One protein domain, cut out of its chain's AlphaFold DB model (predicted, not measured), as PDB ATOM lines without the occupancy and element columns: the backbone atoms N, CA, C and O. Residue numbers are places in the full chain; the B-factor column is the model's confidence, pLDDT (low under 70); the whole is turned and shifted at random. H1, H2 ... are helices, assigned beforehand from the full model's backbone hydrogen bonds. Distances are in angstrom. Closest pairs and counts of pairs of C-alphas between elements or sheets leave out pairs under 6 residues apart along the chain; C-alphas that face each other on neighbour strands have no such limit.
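This is residues 345 to 385 of the 392 residues of an uncharacterized protein of Orchesella cincta (UniProt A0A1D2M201). Two helices make a wide, lopsided V: H2 is the long arm along the length of the model, and the later part of H1 packs on the first half of H2, with a tight link closing the corner. Both arms stick out at their far ends, with residues 345 to 351 of H1 at one tip and residues 378 to 385 at the other. The printed part has 41 residues with two named helices, H1 then H2, and no named strand; its class is all helix. It is only just loose, close to compact, with a radius of gyration of the C-alphas of 11.0 A, and its elongated outline spans 33 by 20 by 14 A.

Find C-alpha 366 at (-18.164, -5.467, 4.309); from there H2, residues 366 to 383, runs 25.7 A to C-alpha 383 at (-14.798, 19.965, 6.044). Then go back to C-alpha 345 at (-31.670, 8.283, 15.426), where H1, residues 345 to 360, begins its 23.5 A.

Look at residues 366 to 374 of H2, the part that touches H1, which meets it with residues 353 to 357 alone. The closest C-alphas are those of Phe 353 and Leu 370, 6.2 A apart. The two helices run opposite ways at a steep tilt of 66 degrees. In the backbone of H2 every O i to N i+4 pair is within hydrogen-bond range; in H1, 9 of 12 are.

The two C-alphas farthest apart are those of Lys 364 and Lys 385, at 33.6 A. The printed part has no cut, and the link from H1 to H2, of 5 residues, is tight. In the B-factor column you find a mean pLDDT of the printed part of 83.0, with residue 385 under 70.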
ATOM      1  N   THR A 345     -32.847   7.742  16.125       84.44
ATOM      2  CA  THR A 345     -31.670   8.283  15.426       84.44
ATOM      3  C   THR A 345     -30.660   7.197  15.056       84.44
ATOM      4  O   THR A 345     -30.076   7.235  13.968       84.44
ATOM      5  N   PHE A 346     -30.472   6.203  15.928       84.25
ATOM      6  CA  PHE A 346     -29.594   5.063  15.677       84.25
ATOM      7  C   PHE A 346     -30.121   4.217  14.515       84.25
ATOM      8  O   PHE A 346     -29.365   3.881  13.599       84.25
ATOM      9  N   GLU A 347     -31.430   3.966  14.473       84.06
ATOM     10  CA  GLU A 347     -32.053   3.269  13.351       84.06
ATOM     11  C   GLU A 347     -31.978   4.051  12.042       84.06
ATOM     12  O   GLU A 347     -31.648   3.482  10.996       84.06
ATOM     13  N   ALA A 348     -32.197   5.367  12.087       85.62
ATOM     14  CA  ALA A 348     -32.029   6.222  10.918       85.62
ATOM     15  C   ALA A 348     -30.595   6.142  10.361       85.62
ATOM     16  O   ALA A 348     -30.399   6.071   9.141       85.62
ATOM     17  N   LYS A 349     -29.582   6.067  11.236       84.88
ATOM     18  CA  LYS A 349     -28.175   5.908  10.840       84.88
ATOM     19  C   LYS A 349     -27.918   4.588  10.107       84.88
ATOM     20  O   LYS A 349     -27.117   4.567   9.169       84.88
ATOM     21  N   HIS A 350     -28.637   3.510  10.433       85.69
ATOM     22  CA  HIS A 350     -28.514   2.233   9.716       85.69
ATOM     23  C   HIS A 350     -28.818   2.348   8.217       85.69
ATOM     24  O   HIS A 350     -28.263   1.583   7.425       85.69
ATOM     25  N   LYS A 351     -29.638   3.320   7.788       86.69
ATOM     26  CA  LYS A 351     -29.926   3.559   6.365       86.69
ATOM     27  C   LYS A 351     -28.655   3.816   5.554       86.69
ATOM     28  O   LYS A 351     -28.508   3.241   4.480       86.69
ATOM     29  N   PHE A 352     -27.720   4.616   6.078       88.62
ATOM     30  CA  PHE A 352     -26.440   4.886   5.411       88.62
ATOM     31  C   PHE A 352     -25.687   3.588   5.110       88.62
ATOM     32  O   PHE A 352     -25.213   3.382   3.991       88.62
ATOM     33  N   PHE A 353     -25.613   2.704   6.104       89.12
ATOM     34  CA  PHE A 353     -24.897   1.441   5.996       89.12
ATOM     35  C   PHE A 353     -25.588   0.476   5.033       89.12
ATOM     36  O   PHE A 353     -24.929  -0.067   4.150       89.12
ATOM     37  N   LYS A 354     -26.918   0.340   5.118       86.94
ATOM     38  CA  LYS A 354     -27.704  -0.487   4.187       86.94
ATOM     39  C   LYS A 354     -27.527  -0.019   2.740       86.94
ATOM     40  O   LYS A 354     -27.197  -0.820   1.870       86.94
ATOM     41  N   THR A 355     -27.680   1.280   2.478       89.19
ATOM     42  CA  THR A 355     -27.509   1.845   1.130       89.19
ATOM     43  C   THR A 355     -26.077   1.686   0.622       89.19
ATOM     44  O   THR A 355     -25.877   1.293  -0.525       89.19
ATOM     45  N   SER A 356     -25.076   1.943   1.466       87.69
ATOM     46  CA  SER A 356     -23.663   1.813   1.085       87.69
ATOM     47  C   SER A 356     -23.274   0.369   0.786       87.69
ATOM     48  O   SER A 356     -22.531   0.139  -0.169       87.69
ATOM     49  N   ALA A 357     -23.797  -0.590   1.556       88.06
ATOM     50  CA  ALA A 357     -23.590  -2.013   1.322       88.06
ATOM     51  C   ALA A 357     -24.178  -2.420  -0.031       88.06
ATOM     52  O   ALA A 357     -23.445  -2.911  -0.891       88.06
ATOM     53  N   HIS A 358     -25.455  -2.101  -0.266       86.56
ATOM     54  CA  HIS A 358     -26.128  -2.386  -1.535       86.56
ATOM     55  C   HIS A 358     -25.428  -1.749  -2.739       86.56
ATOM     56  O   HIS A 358     -25.266  -2.408  -3.756       86.56
ATOM     57  N   ALA A 359     -24.986  -0.494  -2.630       87.38
ATOM     58  CA  ALA A 359     -24.321   0.202  -3.730       87.38
ATOM     59  C   ALA A 359     -22.888  -0.287  -3.981       87.38
ATOM     60  O   ALA A 359     -22.384  -0.161  -5.092       87.38
ATOM     61  N   SER A 360     -22.196  -0.783  -2.949       83.81
ATOM     62  CA  SER A 360     -20.818  -1.261  -3.095       83.81
ATOM     63  C   SER A 360     -20.727  -2.572  -3.870       83.81
ATOM     64  O   SER A 360     -19.704  -2.807  -4.506       83.81
ATOM     65  N   CYS A 361     -21.765  -3.420  -3.792       80.00
ATOM     66  CA  CYS A 361     -21.784  -4.788  -4.327       80.00
ATOM     67  C   CYS A 361     -20.526  -5.618  -3.977       80.00
ATOM     68  O   CYS A 361     -20.253  -6.625  -4.626       80.00
ATOM     69  N   ASN A 362     -19.755  -5.195  -2.967       75.19
ATOM     70  CA  ASN A 362     -18.522  -5.827  -2.527       75.19
ATOM     71  C   ASN A 362     -18.769  -6.437  -1.154       75.19
ATOM     72  O   ASN A 362     -18.934  -5.724  -0.167       75.19
ATOM     73  N   PHE A 363     -18.797  -7.763  -1.115       75.50
ATOM     74  CA  PHE A 363     -19.097  -8.526   0.092       75.50
ATOM     75  C   PHE A 363     -17.845  -8.978   0.840       75.50
ATOM     76  O   PHE A 363     -17.971  -9.573   1.902       75.50
ATOM     77  N   LYS A 364     -16.644  -8.709   0.311       79.94
ATOM     78  CA  LYS A 364     -15.400  -9.039   1.004       79.94
ATOM     79  C   LYS A 364     -15.132  -7.980   2.068       79.94
ATOM     80  O   LYS A 364     -14.863  -6.832   1.711       79.94
ATOM     81  N   ASN A 365     -15.184  -8.372   3.341       83.81
ATOM     82  CA  ASN A 365     -14.950  -7.492   4.481       83.81
ATOM     83  C   ASN A 365     -15.829  -6.231   4.426       83.81
ATOM     84  O   ASN A 365     -15.394  -5.081   4.253       83.81
ATOM     85  N   ILE A 366     -17.137  -6.488   4.493       83.56
ATOM     86  CA  ILE A 366     -18.164  -5.467   4.309       83.56
ATOM     87  C   ILE A 366     -18.066  -4.364   5.361       83.56
ATOM     88  O   ILE A 366     -18.201  -3.194   4.998       83.56
ATOM     89  N   ALA A 367     -17.801  -4.670   6.637       84.00
ATOM     90  CA  ALA A 367     -17.794  -3.608   7.635       84.00
ATOM     91  C   ALA A 367     -16.521  -2.753   7.619       84.00
ATOM     92  O   ALA A 367     -16.663  -1.556   7.850       84.00
ATOM     93  N   LYS A 368     -15.360  -3.242   7.154       82.62
ATOM     94  CA  LYS A 368     -14.242  -2.353   6.774       82.62
ATOM     95  C   LYS A 368     -14.648  -1.379   5.672       82.62
ATOM     96  O   LYS A 368     -14.408  -0.178   5.776       82.62
ATOM     97  N   THR A 369     -15.310  -1.878   4.627       83.50
ATOM     98  CA  THR A 369     -15.800  -1.032   3.527       83.50
ATOM     99  C   THR A 369     -16.799   0.014   4.035       83.50
ATOM    100  O   THR A 369     -16.710   1.192   3.686       83.50
ATOM    101  N   LEU A 370     -17.746  -0.393   4.880       86.19
ATOM    102  CA  LEU A 370     -18.756   0.488   5.463       86.19
ATOM    103  C   LEU A 370     -18.162   1.509   6.440       86.19
ATOM    104  O   LEU A 370     -18.558   2.673   6.387       86.19
ATOM    105  N   ALA A 371     -17.214   1.099   7.284       87.69
ATOM    106  CA  ALA A 371     -16.497   1.967   8.209       87.69
ATOM    107  C   ALA A 371     -15.715   3.032   7.439       87.69
ATOM    108  O   ALA A 371     -15.935   4.220   7.652       87.69
ATOM    109  N   TYR A 372     -14.916   2.630   6.446       85.19
ATOM    110  CA  TYR A 372     -14.153   3.562   5.615       85.19
ATOM    111  C   TYR A 372     -15.056   4.581   4.906       85.19
ATOM    112  O   TYR A 372     -14.817   5.788   4.961       85.19
ATOM    113  N   ARG A 373     -16.158   4.130   4.288       86.69
ATOM    114  CA  ARG A 373     -17.122   5.040   3.640       86.69
ATOM    115  C   ARG A 373     -17.821   5.958   4.642       86.69
ATOM    116  O   ARG A 373     -18.075   7.117   4.315       86.69
ATOM    117  N   HIS A 374     -18.130   5.464   5.840       89.25
ATOM    118  CA  HIS A 374     -18.690   6.278   6.915       89.25
ATOM    119  C   HIS A 374     -17.700   7.363   7.360       89.25
ATOM    120  O   HIS A 374     -18.095   8.526   7.428       89.25
ATOM    121  N   GLN A 375     -16.426   7.016   7.581       87.62
ATOM    122  CA  GLN A 375     -15.380   7.974   7.952       87.62
ATOM    123  C   GLN A 375     -15.175   9.033   6.865       87.62
ATOM    124  O   GLN A 375     -15.184  10.223   7.162       87.62
ATOM    125  N   LEU A 376     -15.111   8.641   5.585       85.69
ATOM    126  CA  LEU A 376     -15.042   9.599   4.476       85.69
ATOM    127  C   LEU A 376     -16.248  10.550   4.448       85.69
ATOM    128  O   LEU A 376     -16.083  11.755   4.260       85.69
ATOM    129  N   SER A 377     -17.462  10.027   4.660       84.06
ATOM    130  CA  SER A 377     -18.672  10.854   4.734       84.06
ATOM    131  C   SER A 377     -18.631  11.826   5.917       84.06
ATOM    132  O   SER A 377     -19.040  12.978   5.771       84.06
ATOM    133  N   ALA A 378     -18.124  11.385   7.072       83.56
ATOM    134  CA  ALA A 378     -17.944  12.229   8.247       83.56
ATOM    135  C   ALA A 378     -16.907  13.335   7.992       83.56
ATOM    136  O   ALA A 378     -17.218  14.506   8.201       83.56
ATOM    137  N   CYS A 379     -15.729  12.997   7.454       83.00
ATOM    138  CA  CYS A 379     -14.685  13.957   7.087       83.00
ATOM    139  C   CYS A 379     -15.202  15.018   6.111       83.00
ATOM    140  O   CYS A 379     -15.011  16.208   6.347       83.00
ATOM    141  N   PHE A 380     -15.921  14.605   5.062       81.69
ATOM    142  CA  PHE A 380     -16.514  15.531   4.096       81.69
ATOM    143  C   PHE A 380     -17.481  16.521   4.765       81.69
ATOM    144  O   PHE A 380     -17.369  17.727   4.554       81.69
ATOM    145  N   LYS A 381     -18.382  16.033   5.630       75.75
ATOM    146  CA  LYS A 381     -19.332  16.880   6.378       75.75
ATOM    147  C   LYS A 381     -18.639  17.838   7.351       75.75
ATOM    148  O   LYS A 381     -19.105  18.956   7.550       75.75
ATOM    149  N   LEU A 382     -17.541  17.405   7.972       79.19
ATOM    150  CA  LEU A 382     -16.745  18.230   8.885       79.19
ATOM    151  C   LEU A 382     -15.920  19.292   8.146       79.19
ATOM    152  O   LEU A 382     -15.675  20.360   8.705       79.19
ATOM    153  N   GLN A 383     -15.502  19.015   6.909       76.56
ATOM    154  CA  GLN A 383     -14.798  19.965   6.044       76.56
ATOM    155  C   GLN A 383     -15.745  20.990   5.410       76.56
ATOM    156  O   GLN A 383     -15.373  22.152   5.267       76.56
ATOM    157  N   SER A 384     -16.990  20.616   5.097       70.31
ATOM    158  CA  SER A 384     -18.004  21.498   4.495       70.31
ATOM    159  C   SER A 384     -18.627  22.512   5.477       70.31
ATOM    160  O   SER A 384     -19.790  22.887   5.335       70.31
ATOM    161  N   LYS A 385     -17.872  22.952   6.493       51.22
ATOM    162  CA  LYS A 385     -18.289  23.756   7.662       51.22
ATOM    163  C   LYS A 385     -18.902  25.140   7.374       51.22
ATOM    164  O   LYS A 385     -19.165  25.876   8.317       51.22
TER     165      LYS A 385